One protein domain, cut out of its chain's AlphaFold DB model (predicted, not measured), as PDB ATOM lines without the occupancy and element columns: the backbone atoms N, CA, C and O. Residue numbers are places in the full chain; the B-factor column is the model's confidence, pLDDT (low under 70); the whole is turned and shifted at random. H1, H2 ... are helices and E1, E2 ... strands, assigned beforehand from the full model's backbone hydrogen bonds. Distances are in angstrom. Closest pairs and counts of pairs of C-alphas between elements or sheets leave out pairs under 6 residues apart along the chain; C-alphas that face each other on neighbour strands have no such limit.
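AT A GLANCE: This is residues 2 to 121 of the 144 residues of an uncharacterized protein of Streptomyces aurantiacus JA 4570 (UniProt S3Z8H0). A small three-stranded sheet, with helices H1, H2 and H3 grazing it, makes a body, and a long free arm, residues 94 to 107, leads from H3 to the small, distant H4. H2 and the longer H3 run side by side in opposite directions. You will find 120 printed residues with three named strands, then four named helices; the sheet's order is E1 E2 E3, antiparallel throughout, and the class is mixed, helices and strands, with under half of the residues in named elements. The whole is extended, with a radius of gyration of the C-alphas of 21.1 A and spans of 65 by 43 by 21 A.

HOW THE PARTS SIT: Start at E1, residues 12 to 15, E2, residues 20 to 23, and E3, residues 29 to 31: a meander, each strand the antiparallel neighbour of the one before. In the hairpin of E1 and E2, N 13 and O 22 are within hydrogen-bond range at 2.9 A; in that of E2 and E3, N 21 and O 31 are at 2.8 A. H1, residues 36 to 40, only grazes the sheet, as does H2, residues 48 to 57. H3, residues 75 to 93, touches H1 with residues 85 to 93 alone; the closest C-alphas, of Ala 38 and Ala 89, are 4.4 A apart. H2 and H3 are close but not clearly touching, the closest C-alphas, of Leu 49 and Ile 85, being 7.7 A apart, at a shallow tilt of 14 degrees, opposite ways. H4, residues 108 to 113, is apart from H3. Each O i to N i+4 pair is within hydrogen-bond range in H1, H3 and H4; in H2, 5 of 6 are.

IN THESE COORDINATES: Find C-alpha 12 at (17.415, 18.800, 4.067), where E1 begins. H3 runs 27.8 A from C-alpha 75 at (9.048, 4.050, 4.103); H2 spans 14.6 A, E1 10.4 A. H4 ends at C-alpha 113, (1.423, 24.182, -46.659).

THE WHOLE: The farthest C-alphas, of Gly 27 and Ala 113, are 65.0 A apart. The printed part has no cut; the links H2 to H3 and H3 to H4 are long. The pLDDT is under 70 at residues 2 to 7, 26 to 27 and 97 to 104.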
ATOM      1  N   ARG A   2      23.563   3.662   4.667       58.28
ATOM      2  CA  ARG A   2      22.204   4.184   4.925       58.28
ATOM      3  C   ARG A   2      21.963   4.223   6.433       58.28
ATOM      4  O   ARG A   2      22.117   3.190   7.080       58.28
ATOM      5  N   ALA A   3      21.590   5.383   6.965       62.62
ATOM      6  CA  ALA A   3      21.157   5.552   8.354       62.62
ATOM      7  C   ALA A   3      19.628   5.756   8.412       62.62
ATOM      8  O   ALA A   3      19.062   6.305   7.461       62.62
ATOM      9  N   PRO A   4      18.938   5.282   9.467       61.00
ATOM     10  CA  PRO A   4      17.490   5.433   9.596       61.00
ATOM     11  C   PRO A   4      17.085   6.909   9.703       61.00
ATOM     12  O   PRO A   4      17.775   7.706  10.329       61.00
ATOM     13  N   LEU A   5      15.948   7.258   9.097       62.78
ATOM     14  CA  LEU A   5      15.376   8.603   9.165       62.78
ATOM     15  C   LEU A   5      14.572   8.799  10.460       62.78
ATOM     16  O   LEU A   5      13.917   7.854  10.913       62.78
ATOM     17  N   PRO A   6      14.555  10.016  11.034       65.56
ATOM     18  CA  PRO A   6      13.677  10.347  12.148       65.56
ATOM     19  C   PRO A   6      12.207  10.299  11.711       65.56
ATOM     20  O   PRO A   6      11.883  10.446  10.532       65.56
ATOM     21  N   ALA A   7      11.291  10.148  12.674       68.25
ATOM     22  CA  ALA A   7       9.853  10.028  12.401       68.25
ATOM     23  C   ALA A   7       9.279  11.215  11.601       68.25
ATOM     24  O   ALA A   7       8.327  11.040  10.841       68.25
ATOM     25  N   ARG A   8       9.864  12.413  11.746       75.06
ATOM     26  CA  ARG A   8       9.677  13.545  10.833       75.06
ATOM     27  C   ARG A   8      11.003  14.281  10.643       75.06
ATOM     28  O   ARG A   8      11.420  14.978  11.566       75.06
ATOM     29  N   PRO A   9      11.669  14.146   9.490       82.19
ATOM     30  CA  PRO A   9      12.814  14.987   9.182       82.19
ATOM     31  C   PRO A   9      12.329  16.425   8.961       82.19
ATOM     32  O   PRO A   9      11.342  16.642   8.266       82.19
ATOM     33  N   ALA A  10      12.993  17.394   9.585       83.62
ATOM     34  CA  ALA A  10      12.650  18.813   9.453       83.62
ATOM     35  C   ALA A  10      13.533  19.543   8.432       83.62
ATOM     36  O   ALA A  10      13.145  20.582   7.909       83.62
ATOM     37  N   GLU A  11      14.708  18.987   8.139       89.88
ATOM     38  CA  GLU A  11      15.767  19.661   7.395       89.88
ATOM     39  C   GLU A  11      16.300  18.777   6.270       89.88
ATOM     40  O   GLU A  11      16.341  17.549   6.394       89.88
ATOM     41  N   LEU A  12      16.730  19.423   5.190       94.62
ATOM     42  CA  LEU A  12      17.415  18.800   4.067       94.62
ATOM     43  C   LEU A  12      18.698  19.583   3.792       94.62
ATOM     44  O   LEU A  12      18.643  20.792   3.577       94.62
ATOM     45  N   ALA A  13      19.837  18.902   3.795       95.25
ATOM     46  CA  ALA A  13      21.135  19.505   3.514       95.25
ATOM     47  C   ALA A  13      21.978  18.588   2.624       95.25
ATOM     48  O   ALA A  13      21.704  17.396   2.502       95.25
ATOM     49  N   TYR A  14      23.014  19.147   2.009       96.88
ATOM     50  CA  TYR A  14      23.916  18.415   1.128       96.88
ATOM     51  C   TYR A  14      25.366  18.633   1.552       96.88
ATOM     52  O   TYR A  14      25.801  19.774   1.718       96.88
ATOM     53  N   ALA A  15      26.099  17.536   1.719       96.56
ATOM     54  CA  ALA A  15      27.530  17.520   1.983       96.56
ATOM     55  C   ALA A  15      28.269  17.219   0.663       96.56
ATOM     56  O   ALA A  15      28.285  16.061   0.235       96.56
ATOM     57  N   PRO A  16      28.858  18.231  -0.007       95.50
ATOM     58  CA  PRO A  16      29.461  18.057  -1.328       95.50
ATOM     59  C   PRO A  16      30.698  17.157  -1.302       95.50
ATOM     60  O   PRO A  16      30.876  16.365  -2.219       95.50
ATOM     61  N   ASP A  17      31.501  17.230  -0.238       96.38
ATOM     62  CA  ASP A  17      32.722  16.424  -0.088       96.38
ATOM     63  C   ASP A  17      32.423  14.923   0.070       96.38
ATOM     64  O   ASP A  17      33.264  14.080  -0.234       96.38
ATOM     65  N   GLU A  18      31.219  14.586   0.540       94.75
ATOM     66  CA  GLU A  18      30.768  13.210   0.778       94.75
ATOM     67  C   GLU A  18      29.784  12.709  -0.291       94.75
ATOM     68  O   GLU A  18      29.344  11.555  -0.228       94.75
ATOM     69  N   GLU A  19      29.400  13.574  -1.239       97.06
ATOM     70  CA  GLU A  19      28.269  13.361  -2.152       97.06
ATOM     71  C   GLU A  19      27.055  12.792  -1.404       97.06
ATOM     72  O   GLU A  19      26.512  11.732  -1.738       97.06
ATOM     73  N   ALA A  20      26.683  13.455  -0.309       96.38
ATOM     74  CA  ALA A  20      25.714  12.930   0.639       96.38
ATOM     75  C   ALA A  20      24.570  13.911   0.893       96.38
ATOM     76  O   ALA A  20      24.775  15.079   1.219       96.38
ATOM     77  N   LEU A  21      23.343  13.405   0.795       95.94
ATOM     78  CA  LEU A  21      22.135  14.112   1.200       95.94
ATOM     79  C   LEU A  21      21.826  13.776   2.663       95.94
ATOM     80  O   LEU A  21      21.591  12.614   3.012       95.94
ATOM     81  N   LEU A  22      21.825  14.803   3.504       94.62
ATOM     82  CA  LEU A  22      21.515  14.744   4.926       94.62
ATOM     83  C   LEU A  22      20.032  15.064   5.116       94.62
ATOM     84  O   LEU A  22      19.556  16.122   4.701       94.62
ATOM     85  N   VAL A  23      19.296  14.150   5.740       92.38
ATOM     86  CA  VAL A  23      17.842  14.239   5.874       92.38
ATOM     87  C   VAL A  23      17.464  14.169   7.352       92.38
ATOM     88  O   VAL A  23      17.572  13.122   7.991       92.38
ATOM     89  N   GLY A  24      16.969  15.280   7.894       86.69
ATOM     90  CA  GLY A  24      16.512  15.388   9.281       86.69
ATOM     91  C   GLY A  24      17.513  15.969  10.284       86.69
ATOM     92  O   GLY A  24      17.237  15.863  11.473       86.69
ATOM     93  N   GLY A  25      18.614  16.585   9.838       78.25
ATOM     94  CA  GLY A  25      19.579  17.270  10.714       78.25
ATOM     95  C   GLY A  25      20.394  16.319  11.605       78.25
ATOM     96  O   GLY A  25      20.740  15.210  11.189       78.25
ATOM     97  N   ASP A  26      20.702  16.749  12.833       67.00
ATOM     98  CA  ASP A  26      21.473  15.967  13.812       67.00
ATOM     99  C   ASP A  26      20.751  14.667  14.211       67.00
ATOM    100  O   ASP A  26      19.626  14.674  14.710       67.00
ATOM    101  N   GLY A  27      21.413  13.524  14.003       69.00
ATOM    102  CA  GLY A  27      20.803  12.199  14.189       69.00
ATOM    103  C   GLY A  27      19.843  11.791  13.063       69.00
ATOM    104  O   GLY A  27      19.124  10.798  13.202       69.00
ATOM    105  N   GLY A  28      19.831  12.552  11.966       77.69
ATOM    106  CA  GLY A  28      19.101  12.273  10.739       77.69
ATOM    107  C   GLY A  28      19.660  11.102   9.925       77.69
ATOM    108  O   GLY A  28      20.676  10.488  10.253       77.69
ATOM    109  N   GLY A  29      18.982  10.799   8.820       87.19
ATOM    110  CA  GLY A  29      19.443   9.804   7.857       87.19
ATOM    111  C   GLY A  29      20.383  10.411   6.820       87.19
ATOM    112  O   GLY A  29      20.312  11.596   6.501       87.19
ATOM    113  N   VAL A  30      21.237   9.561   6.256       92.75
ATOM    114  CA  VAL A  30      22.170   9.922   5.184       92.75
ATOM    115  C   VAL A  30      21.879   9.069   3.958       92.75
ATOM    116  O   VAL A  30      21.753   7.840   4.062       92.75
ATOM    117  N   VAL A  31      21.793   9.718   2.798       93.75
ATOM    118  CA  VAL A  31      21.722   9.071   1.485       93.75
ATOM    119  C   VAL A  31      22.994   9.407   0.715       93.75
ATOM    120  O   VAL A  31      23.308  10.573   0.524       93.75
ATOM    121  N   SER A  32      23.728   8.383   0.287       94.12
ATOM    122  CA  SER A  32      24.955   8.517  -0.504       94.12
ATOM    123  C   SER A  32      25.166   7.253  -1.359       94.12
ATOM    124  O   SER A  32      24.846   6.149  -0.875       94.12
ATOM    125  N   PRO A  33      25.689   7.381  -2.597       95.56
ATOM    126  CA  PRO A  33      26.081   8.640  -3.248       95.56
ATOM    127  C   PRO A  33      24.882   9.420  -3.817       95.56
ATOM    128  O   PRO A  33      23.891   8.827  -4.248       95.56
ATOM    129  N   VAL A  34      24.983  10.748  -3.816       97.81
ATOM    130  CA  VAL A  34      24.071  11.700  -4.464       97.81
ATOM    131  C   VAL A  34      24.942  12.678  -5.252       97.81
ATOM    132  O   VAL A  34      25.515  13.576  -4.643       97.81
ATOM    133  N   PRO A  35      25.068  12.522  -6.582       97.44
ATOM    134  CA  PRO A  35      25.891  13.415  -7.387       97.44
ATOM    135  C   PRO A  35      25.450  14.875  -7.246       97.44
ATOM    136  O   PRO A  35      24.250  15.163  -7.184       97.44
ATOM    137  N   ALA A  36      26.404  15.809  -7.291       97.69
ATOM    138  CA  ALA A  36      26.112  17.241  -7.186       97.69
ATOM    139  C   ALA A  36      25.087  17.705  -8.235       97.69
ATOM    140  O   ALA A  36      24.233  18.529  -7.933       97.69
ATOM    141  N   GLY A  37      25.100  17.112  -9.435       97.06
ATOM    142  CA  GLY A  37      24.106  17.378 -10.476       97.06
ATOM    143  C   GLY A  37      22.665  17.068 -10.052       97.06
ATOM    144  O   GLY A  37      21.770  17.863 -10.326       97.06
ATOM    145  N   ALA A  38      22.437  15.975  -9.315       97.88
ATOM    146  CA  ALA A  38      21.117  15.638  -8.779       97.88
ATOM    147  C   ALA A  38      20.676  16.639  -7.701       97.88
ATOM    148  O   ALA A  38      19.511  17.041  -7.661       97.88
ATOM    149  N   TRP A  39      21.615  17.071  -6.849       98.12
ATOM    150  CA  TRP A  39      21.376  18.126  -5.865       98.12
ATOM    151  C   TRP A  39      21.053  19.464  -6.534       98.12
ATOM    152  O   TRP A  39      20.072  20.109  -6.171       98.12
ATOM    153  N   ASP A  40      21.844  19.886  -7.519       97.56
ATOM    154  CA  ASP A  40      21.746  21.173  -8.214       97.56
ATOM    155  C   ASP A  40      20.679  21.259  -9.298       97.56
ATOM    156  O   ASP A  40      20.426  22.360  -9.806       97.56
ATOM    157  N   PHE A  41      19.989  20.155  -9.575       97.12
ATOM    158  CA  PHE A  41      18.940  20.109 -10.578       97.12
ATOM    159  C   PHE A  41      17.795  21.079 -10.257       97.12
ATOM    160  O   PHE A  41      17.165  21.028  -9.190       97.12
ATOM    161  N   ARG A  42      17.506  21.967 -11.215       96.31
ATOM    162  CA  ARG A  42      16.504  23.029 -11.086       96.31
ATOM    163  C   ARG A  42      15.523  23.034 -12.246       96.31
ATOM    164  O   ARG A  42      15.914  22.916 -13.400       96.31
ATOM    165  N   VAL A  43      14.256  23.289 -11.929       94.25
ATOM    166  CA  VAL A  43      13.200  23.586 -12.905       94.25
ATOM    167  C   VAL A  43      12.664  24.975 -12.596       94.25
ATOM    168  O   VAL A  43      12.323  25.270 -11.453       94.25
ATOM    169  N   SER A  44      12.647  25.857 -13.599       93.25
ATOM    170  CA  SER A  44      12.227  27.260 -13.431       93.25
ATOM    171  C   SER A  44      12.963  27.985 -12.288       93.25
ATOM    172  O   SER A  44      12.382  28.805 -11.586       93.25
ATOM    173  N   GLY A  45      14.245  27.659 -12.080       94.12
ATOM    174  CA  GLY A  45      15.087  28.230 -11.022       94.12
ATOM    175  C   GLY A  45      14.919  27.604  -9.631       94.12
ATOM    176  O   GLY A  45      15.707  27.913  -8.740       94.12
ATOM    177  N   VAL A  46      13.956  26.698  -9.440       97.38
ATOM    178  CA  VAL A  46      13.676  26.046  -8.151       97.38
ATOM    179  C   VAL A  46      14.372  24.694  -8.077       97.38
ATOM    180  O   VAL A  46      14.275  23.899  -9.014       97.38
ATOM    181  N   ARG A  47      15.061  24.411  -6.965       97.88
ATOM    182  CA  ARG A  47      15.735  23.126  -6.750       97.88
ATOM    183  C   ARG A  47      14.706  22.034  -6.469       97.88
ATOM    184  O   ARG A  47      13.897  22.148  -5.550       97.88
ATOM    185  N   VAL A  48      14.745  20.966  -7.263       98.12
ATOM    186  CA  VAL A  48      13.684  19.947  -7.251       98.12
ATOM    187  C   VAL A  48      13.673  19.142  -5.949       98.12
ATOM    188  O   VAL A  48      12.597  18.932  -5.393       98.12
ATOM    189  N   LEU A  49      14.838  18.732  -5.433       97.94
ATOM    190  CA  LEU A  49      14.921  17.955  -4.187       97.94
ATOM    191  C   LEU A  49      14.428  18.740  -2.965       97.94
ATOM    192  O   LEU A  49      13.656  18.198  -2.174       97.94
ATOM    193  N   GLU A  50      14.817  20.013  -2.839       97.25
ATOM    194  CA  GLU A  50      14.336  20.902  -1.770       97.25
ATOM    195  C   GLU A  50      12.813  21.052  -1.834       97.25
ATOM    196  O   GLU A  50      12.131  20.769  -0.852       97.25
ATOM    197  N   LEU A  51      12.262  21.389  -3.007       97.56
ATOM    198  CA  LEU A  51      10.817  21.556  -3.187       97.56
ATOM    199  C   LEU A  51      10.037  20.261  -2.899       97.56
ATOM    200  O   LEU A  51       8.968  20.289  -2.283       97.56
ATOM    201  N   TRP A  52      10.541  19.116  -3.366       97.25
ATOM    202  CA  TRP A  52       9.905  17.816  -3.144       97.25
ATOM    203  C   TRP A  52       9.843  17.459  -1.652       97.25
ATOM    204  O   TRP A  52       8.821  16.930  -1.192       97.25
ATOM    205  N   PHE A  53      10.908  17.774  -0.909       95.75
ATOM    206  CA  PHE A  53      10.998  17.555   0.531       95.75
ATOM    207  C   PHE A  53      10.106  18.531   1.304       95.75
ATOM    208  O   PHE A  53       9.285  18.096   2.113       95.75
ATOM    209  N   GLU A  54      10.189  19.830   1.002       94.19
ATOM    210  CA  GLU A  54       9.408  20.896   1.641       94.19
ATOM    211  C   GLU A  54       7.903  20.600   1.596       94.19
ATOM    212  O   GLU A  54       7.217  20.684   2.620       94.19
ATOM    213  N   ARG A  55       7.392  20.154   0.440       92.12
ATOM    214  CA  ARG A  55       5.975  19.783   0.258       92.12
ATOM    215  C   ARG A  55       5.506  18.650   1.175       92.12
ATOM    216  O   ARG A  55       4.309  18.535   1.429       92.12
ATOM    217  N   ARG A  56       6.414  17.803   1.666       91.25
ATOM    218  CA  ARG A  56       6.093  16.676   2.561       91.25
ATOM    219  C   ARG A  56       6.212  17.035   4.039       91.25
ATOM    220  O   ARG A  56       5.495  16.455   4.853       91.25
ATOM    221  N   VAL A  57       7.081  17.983   4.392       89.19
ATOM    222  CA  VAL A  57       7.384  18.301   5.799       89.19
ATOM    223  C   VAL A  57       6.665  19.550   6.309       89.19
ATOM    224  O   VAL A  57       6.286  19.589   7.482       89.19
ATOM    225  N   THR A  58       6.377  20.520   5.435       90.00
ATOM    226  CA  THR A  58       5.680  21.773   5.787       90.00
ATOM    227  C   THR A  58       4.321  21.485   6.408       90.00
ATOM    228  O   THR A  58       3.613  20.608   5.928       90.00
ATOM    229  N   ALA A  59       3.942  22.165   7.490       87.00
ATOM    230  CA  ALA A  59       2.630  21.968   8.107       87.00
ATOM    231  C   ALA A  59       1.503  22.292   7.102       87.00
ATOM    232  O   ALA A  59       1.582  23.328   6.445       87.00
ATOM    233  N   PRO A  60       0.484  21.425   6.944       87.94
ATOM    234  CA  PRO A  60      -0.583  21.668   5.993       87.94
ATOM    235  C   PRO A  60      -1.605  22.626   6.606       87.94
ATOM    236  O   PRO A  60      -1.780  22.660   7.828       87.94
ATOM    237  N   GLU A  61      -2.316  23.358   5.755       89.62
ATOM    238  CA  GLU A  61      -3.420  24.204   6.195       89.62
ATOM    239  C   GLU A  61      -4.571  23.328   6.731       89.62
ATOM    240  O   GLU A  61      -4.999  22.386   6.055       89.62
ATOM    241  N   PRO A  62      -5.090  23.578   7.945       90.38
ATOM    242  CA  PRO A  62      -6.200  22.800   8.480       90.38
ATOM    243  C   PRO A  62      -7.464  22.917   7.616       90.38
ATOM    244  O   PRO A  62      -7.859  24.004   7.209       90.38
ATOM    245  N   GLY A  63      -8.153  21.795   7.395       91.56
ATOM    246  CA  GLY A  63      -9.430  21.772   6.671       91.56
ATOM    247  C   GLY A  63      -9.317  21.714   5.145       91.56
ATOM    248  O   GLY A  63     -10.350  21.715   4.477       91.56
ATOM    249  N   THR A  64      -8.106  21.615   4.589       92.62
ATOM    250  CA  THR A  64      -7.880  21.381   3.155       92.62
ATOM    251  C   THR A  64      -7.546  19.911   2.862       92.62
ATOM    252  O   THR A  64      -7.321  19.115   3.779       92.62
ATOM    253  N   LEU A  65      -7.506  19.519   1.582       92.25
ATOM    254  CA  LEU A  65      -7.101  18.158   1.200       92.25
ATOM    255  C   LEU A  65      -5.633  17.879   1.550       92.25
ATOM    256  O   LEU A  65      -5.295  16.748   1.888       92.25
ATOM    257  N   GLU A  66      -4.776  18.900   1.551       86.88
ATOM    258  CA  GLU A  66      -3.370  18.807   1.960       86.88
ATOM    259  C   GLU A  66      -3.211  18.391   3.434       86.88
ATOM    260  O   GLU A  66      -2.182  17.821   3.809       86.88
ATOM    261  N   ALA A  67      -4.229  18.624   4.274       89.50
ATOM    262  CA  ALA A  67      -4.250  18.138   5.653       89.50
ATOM    263  C   ALA A  67      -4.363  16.606   5.745       89.50
ATOM    264  O   ALA A  67      -3.982  16.020   6.763       89.50
ATOM    265  N   ILE A  68      -4.845  15.940   4.688       90.31
ATOM    266  CA  ILE A  68      -4.958  14.481   4.606       90.31
ATOM    267  C   ILE A  68      -3.604  13.908   4.176       90.31
ATOM    268  O   ILE A  68      -3.326  13.705   2.996       90.31
ATOM    269  N   ARG A  69      -2.734  13.640   5.154       86.69
ATOM    270  CA  ARG A  69      -1.379  13.127   4.910       86.69
ATOM    271  C   ARG A  69      -0.886  12.181   6.011       86.69
ATOM    272  O   ARG A  69      -1.425  12.205   7.119       86.69
ATOM    273  N   PRO A  70       0.156  11.369   5.750       88.50
ATOM    274  CA  PRO A  70       0.773  10.523   6.766       88.50
ATOM    275  C   PRO A  70       1.218  11.304   8.010       88.50
ATOM    276  O   PRO A  70       1.783  12.395   7.924       88.50
ATOM    277  N   ALA A  71       0.999  10.722   9.193       84.69
ATOM    278  CA  ALA A  71       1.391  11.339  10.460       84.69
ATOM    279  C   ALA A  71       2.916  11.338  10.681       84.69
ATOM    280  O   ALA A  71       3.427  12.193  11.398       84.69
ATOM    281  N   ALA A  72       3.645  10.424  10.051       87.00
ATOM    282  CA  ALA A  72       5.097  10.305  10.109       87.00
ATOM    283  C   ALA A  72       5.646  10.043   8.704       87.00
ATOM    284  O   ALA A  72       4.872   9.740   7.797       87.00
ATOM    285  N   TRP A  73       6.964  10.132   8.547       88.75
ATOM    286  CA  TRP A  73       7.672   9.777   7.325       88.75
ATOM    287  C   TRP A  73       7.510   8.273   7.034       88.75
ATOM    288  O   TRP A  73       8.098   7.446   7.738       88.75
ATOM    289  N   PRO A  74       6.711   7.876   6.031       90.69
ATOM    290  CA  PRO A  74       6.546   6.479   5.684       90.69
ATOM    291  C   PRO A  74       7.751   5.988   4.877       90.69
ATOM    292  O   PRO A  74       8.381   6.742   4.136       90.69
ATOM    293  N   GLN A  75       8.017   4.682   4.932       90.38
ATOM    294  CA  GLN A  75       9.048   4.050   4.103       90.38
ATOM    295  C   GLN A  75       8.863   4.352   2.604       90.38
ATOM    296  O   GLN A  75       9.852   4.517   1.895       90.38
ATOM    297  N   ALA A  76       7.616   4.471   2.132       92.38
ATOM    298  CA  ALA A  76       7.307   4.819   0.745       92.38
ATOM    299  C   ALA A  76       7.943   6.151   0.311       92.38
ATOM    300  O   ALA A  76       8.504   6.219  -0.774       92.38
ATOM    301  N   TRP A  77       7.971   7.174   1.176       93.81
ATOM    302  CA  TRP A  77       8.626   8.447   0.850       93.81
ATOM    303  C   TRP A  77      10.144   8.320   0.768       93.81
ATOM    304  O   TRP A  77      10.768   9.005  -0.034       93.81
ATOM    305  N   THR A  78      10.756   7.420   1.541       92.19
ATOM    306  CA  THR A  78      12.177   7.099   1.352       92.19
ATOM    307  C   THR A  78      12.410   6.467  -0.016       92.19
ATOM    308  O   THR A  78      13.354   6.845  -0.700       92.19
ATOM    309  N   SER A  79      11.559   5.524  -0.433       95.25
ATOM    310  CA  SER A  79      11.660   4.914  -1.763       95.25
ATOM    311  C   SER A  79      11.496   5.953  -2.875       95.25
ATOM    312  O   SER A  79      12.339   6.013  -3.766       95.25
ATOM    313  N   GLU A  80      10.485   6.820  -2.773       97.12
ATOM    314  CA  GLU A  80      10.252   7.925  -3.714       97.12
ATOM    315  C   GLU A  80      11.440   8.900  -3.770       97.12
ATOM    316  O   GLU A  80      11.817   9.340  -4.851       97.12
ATOM    317  N   LEU A  81      12.060   9.224  -2.627       96.38
ATOM    318  CA  LEU A  81      13.256  10.072  -2.579       96.38
ATOM    319  C   LEU A  81      14.424   9.430  -3.333       96.38
ATOM    320  O   LEU A  81      15.115  10.109  -4.088       96.38
ATOM    321  N   LEU A  82      14.649   8.128  -3.145       96.88
ATOM    322  CA  LEU A  82      15.723   7.400  -3.823       96.88
ATOM    323  C   LEU A  82      15.492   7.326  -5.339       96.88
ATOM    324  O   LEU A  82      16.431   7.517  -6.114       96.88
ATOM    325  N   GLU A  83      14.252   7.081  -5.763       98.31
ATOM    326  CA  GLU A  83      13.867   7.127  -7.176       98.31
ATOM    327  C   GLU A  83      14.078   8.518  -7.766       98.31
ATOM    328  O   GLU A  83      14.707   8.648  -8.815       98.31
ATOM    329  N   LEU A  84      13.623   9.562  -7.070       98.44
ATOM    330  CA  LEU A  84      13.805  10.937  -7.514       98.44
ATOM    331  C   LEU A  84      15.289  11.279  -7.665       98.44
ATOM    332  O   LEU A  84      15.680  11.784  -8.710       98.44
ATOM    333  N   ILE A  85      16.124  10.966  -6.670       98.25
ATOM    334  CA  ILE A  85      17.580  11.166  -6.754       98.25
ATOM    335  C   ILE A  85      18.151  10.468  -7.990       98.25
ATOM    336  O   ILE A  85      18.960  11.057  -8.700       98.25
ATOM    337  N   THR A  86      17.713   9.237  -8.263       97.75
ATOM    338  CA  THR A  86      18.189   8.458  -9.413       97.75
ATOM    339  C   THR A  86      17.814   9.137 -10.728       97.75
ATOM    340  O   THR A  86      18.668   9.332 -11.587       97.75
ATOM    341  N   VAL A  87      16.555   9.553 -10.874       98.06
ATOM    342  CA  VAL A  87      16.081  10.264 -12.069       98.06
ATOM    343  C   VAL A  87      16.827  11.585 -12.250       98.06
ATOM    344  O   VAL A  87      17.260  11.888 -13.356       98.06
ATOM    345  N   LEU A  88      17.014  12.361 -11.182       97.75
ATOM    346  CA  LEU A  88      17.714  13.644 -11.254       97.75
ATOM    347  C   LEU A  88      19.205  13.484 -11.558       97.75
ATOM    348  O   LEU A  88      19.755  14.318 -12.268       97.75
ATOM    349  N   ALA A  89      19.848  12.425 -11.061       97.00
ATOM    350  CA  ALA A  89      21.228  12.108 -11.416       97.00
ATOM    351  C   ALA A  89      21.353  11.830 -12.919       97.00
ATOM    352  O   ALA A  89      22.182  12.448 -13.577       97.00
ATOM    353  N   LEU A  90      20.465  10.995 -13.470       96.56
ATOM    354  CA  LEU A  90      20.433  10.708 -14.907       96.56
ATOM    355  C   LEU A  90      20.155  11.972 -15.732       96.56
ATOM    356  O   LEU A  90      20.852  12.247 -16.699       96.56
ATOM    357  N   LEU A  91      19.174  12.783 -15.328       95.06
ATOM    358  CA  LEU A  91      18.845  14.025 -16.032       95.06
ATOM    359  C   LEU A  91      19.959  15.075 -15.961       95.06
ATOM    360  O   LEU A  91      20.057  15.906 -16.857       95.06
ATOM    361  N   ALA A  92      20.768  15.080 -14.902       94.00
ATOM    362  CA  ALA A  92      21.892  16.002 -14.773       94.00
ATOM    363  C   ALA A  92      23.092  15.615 -15.656       94.00
ATOM    364  O   ALA A  92      23.937  16.466 -15.929       94.00
ATOM    365  N   GLU A  93      23.172  14.354 -16.085       93.06
ATOM    366  CA  GLU A  93      24.170  13.876 -17.049       93.06
ATOM    367  C   GLU A  93      23.758  14.160 -18.501       93.06
ATOM    368  O   GLU A  93      24.618  14.248 -19.380       93.06
ATOM    369  N   GLU A  94      22.461  14.347 -18.756       90.62
ATOM    370  CA  GLU A  94      21.970  14.687 -20.086       90.62
ATOM    371  C   GLU A  94      22.415  16.100 -20.495       90.62
ATOM    372  O   GLU A  94      22.323  17.051 -19.708       90.62
ATOM    373  N   PRO A  95      22.871  16.289 -21.748       79.75
ATOM    374  CA  PRO A  95      23.153  17.622 -22.251       79.75
ATOM    375  C   PRO A  95      21.873  18.469 -22.185       79.75
ATOM    376  O   PRO A  95      20.778  17.950 -22.432       79.75
ATOM    377  N   PRO A  96      21.976  19.780 -21.884       71.19
ATOM    378  CA  PRO A  96      20.812  20.651 -21.890       71.19
ATOM    379  C   PRO A  96      20.098  20.499 -23.227       71.19
ATOM    380  O   PRO A  96      20.748  20.521 -24.275       71.19
ATOM    381  N   PHE A  97      18.775  20.327 -23.180       66.19
ATOM    382  CA  PHE A  97      17.955  20.226 -24.379       66.19
ATOM    383  C   PHE A  97      18.142  21.496 -25.210       66.19
ATOM    384  O   PHE A  97      17.531  22.536 -24.961       66.19
ATOM    385  N   SER A  98      19.050  21.420 -26.176       62.50
ATOM    386  CA  SER A  98      19.261  22.453 -27.165       62.50
ATOM    387  C   SER A  98      18.208  22.220 -28.228       62.50
ATOM    388  O   SER A  98      18.391  21.388 -29.114       62.50
ATOM    389  N   VAL A  99      17.111  22.974 -28.159       58.97
ATOM    390  CA  VAL A  99      16.388  23.303 -29.388       58.97
ATOM    391  C   VAL A  99      17.411  24.084 -30.198       58.97
ATOM    392  O   VAL A  99      17.754  25.202 -29.811       58.97
ATOM    393  N   GLY A 100      18.028  23.453 -31.201       58.91
ATOM    394  CA  GLY A 100      18.980  24.137 -32.066       58.91
ATOM    395  C   GLY A 100      18.365  25.464 -32.494       58.91
ATOM    396  O   GLY A 100      17.163  25.544 -32.748       58.91
ATOM    397  N   ALA A 101      19.163  26.531 -32.484       61.91
ATOM    398  CA  ALA A 101      18.641  27.888 -32.606       61.91
ATOM    399  C   ALA A 101      17.862  28.150 -33.913       61.91
ATOM    400  O   ALA A 101      17.251  29.202 -34.009       61.91
ATOM    401  N   ASP A 102      17.854  27.225 -34.883       60.81
ATOM    402  CA  ASP A 102      17.105  27.370 -36.136       60.81
ATOM    403  C   ASP A 102      16.854  26.058 -36.925       60.81
ATOM    404  O   ASP A 102      16.397  26.117 -38.064       60.81
ATOM    405  N   ASP A 103      17.121  24.854 -36.400       58.19
ATOM    406  CA  ASP A 103      17.096  23.621 -37.222       58.19
ATOM    407  C   ASP A 103      15.760  22.847 -37.235       58.19
ATOM    408  O   ASP A 103      15.649  21.817 -37.903       58.19
ATOM    409  N   GLY A 104      14.718  23.355 -36.567       62.75
ATOM    410  CA  GLY A 104      13.415  22.677 -36.501       62.75
ATOM    411  C   GLY A 104      12.219  23.548 -36.121       62.75
ATOM    412  O   GLY A 104      11.175  23.017 -35.734       62.75
ATOM    413  N   LEU A 105      12.341  24.878 -36.190       75.56
ATOM    414  CA  LEU A 105      11.214  25.762 -35.900       75.56
ATOM    415  C   LEU A 105      10.195  25.699 -37.039       75.56
ATOM    416  O   LEU A 105      10.407  26.251 -38.113       75.56
ATOM    417  N   ILE A 106       9.061  25.047 -36.780       84.50
ATOM    418  CA  ILE A 106       7.958  24.976 -37.737       84.50
ATOM    419  C   ILE A 106       7.354  26.374 -37.907       84.50
ATOM    420  O   ILE A 106       6.761  26.952 -36.992       84.50
ATOM    421  N   THR A 107       7.471  26.911 -39.112       89.88
ATOM    422  CA  THR A 107       6.946  28.219 -39.485       89.88
ATOM    423  C   THR A 107       5.441  28.167 -39.751       89.88
ATOM    424  O   THR A 107       4.857  27.159 -40.154       89.88
ATOM    425  N   ALA A 108       4.782  29.323 -39.638       91.50
ATOM    426  CA  ALA A 108       3.383  29.452 -40.045       91.50
ATOM    427  C   ALA A 108       3.168  29.155 -41.544       91.50
ATOM    428  O   ALA A 108       2.051  28.840 -41.951       91.50
ATOM    429  N   VAL A 109       4.195  29.303 -42.390       94.12
ATOM    430  CA  VAL A 109       4.117  28.955 -43.819       94.12
ATOM    431  C   VAL A 109       4.058  27.441 -43.987       94.12
ATOM    432  O   VAL A 109       3.166  26.955 -44.677       94.12
ATOM    433  N   GLU A 110       4.927  26.701 -43.302       93.75
ATOM    434  CA  GLU A 110       4.934  25.233 -43.330       93.75
ATOM    435  C   GLU A 110       3.631  24.650 -42.783       93.75
ATOM    436  O   GLU A 110       3.051  23.758 -43.399       93.75
ATOM    437  N   LEU A 111       3.086  25.221 -41.705       93.44
ATOM    438  CA  LEU A 111       1.778  24.807 -41.186       93.44
ATOM    439  C   LEU A 111       0.632  25.056 -42.177       93.44
ATOM    440  O   LEU A 111      -0.312  24.268 -42.230       93.44
ATOM    441  N   ARG A 112       0.686  26.138 -42.964       95.44
ATOM    442  CA  ARG A 112      -0.304  26.381 -44.030       95.44
ATOM    443  C   ARG A 112      -0.123  25.408 -45.191       95.44
ATOM    444  O   ARG A 112      -1.112  24.875 -45.679       95.44
ATOM    445  N   ALA A 113       1.117  25.148 -45.604       95.44
ATOM    446  CA  ALA A 113       1.423  24.182 -46.659       95.44
ATOM    447  C   ALA A 113       0.979  22.758 -46.282       95.44
ATOM    448  O   ALA A 113       0.461  22.031 -47.125       95.44
ATOM    449  N   ALA A 114       1.101  22.395 -45.004       94.56
ATOM    450  CA  ALA A 114       0.619  21.133 -44.450       94.56
ATOM    451  C   ALA A 114      -0.907  21.090 -44.210       94.56
ATOM    452  O   ALA A 114      -1.423  20.074 -43.750       94.56
ATOM    453  N   GLY A 115      -1.640  22.180 -44.468       92.00
ATOM    454  CA  GLY A 115      -3.089  22.256 -44.237       92.00
ATOM    455  C   GLY A 115      -3.506  22.287 -42.760       92.00
ATOM    456  O   GLY A 115      -4.684  22.114 -42.457       92.00
ATOM    457  N   VAL A 116      -2.565  22.518 -41.838       93.12
ATOM    458  CA  VAL A 116      -2.834  22.684 -40.397       93.12
ATOM    459  C   VAL A 116      -3.425  24.068 -40.115       93.12
ATOM    460  O   VAL A 116      -4.327  24.208 -39.288       93.12
ATOM    461  N   LEU A 117      -2.924  25.097 -40.810       93.56
ATOM    462  CA  LEU A 117      -3.458  26.458 -40.757       93.56
ATOM    463  C   LEU A 117      -4.229  26.818 -42.044       93.56
ATOM    464  O   LEU A 117      -3.775  26.469 -43.132       93.56
ATOM    465  N   PRO A 118      -5.329  27.596 -41.946       92.75
ATOM    466  CA  PRO A 118      -5.893  28.165 -40.718       92.75
ATOM    467  C   PRO A 118      -6.609  27.116 -39.855       92.75
ATOM    468  O   PRO A 118      -7.170  26.155 -40.372       92.75
ATOM    469  N   VAL A 119      -6.647  27.345 -38.536       90.12
ATOM    470  CA  VAL A 119      -7.410  26.496 -37.605       90.12
ATOM    471  C   VAL A 119      -8.877  26.439 -38.057       90.12
ATOM    472  O   VAL A 119      -9.477  27.517 -38.183       90.12
ATOM    473  N   PRO A 120      -9.464  25.242 -38.269       87.81
ATOM    474  CA  PRO A 120     -10.855  25.092 -38.688       87.81
ATOM    475  C   PRO A 120     -11.837  25.733 -37.704       87.81
ATOM    476  O   PRO A 120     -11.664  25.614 -36.492       87.81
ATOM    477  N   GLU A 121     -12.924  26.321 -38.207       85.56
ATOM    478  CA  GLU A 121     -13.947  27.002 -37.389       85.56
ATOM    479  C   GLU A 121     -14.491  26.135 -36.242       85.56
ATOM    480  O   GLU A 121     -14.667  26.608 -35.123       85.56
TER     481      GLU A 121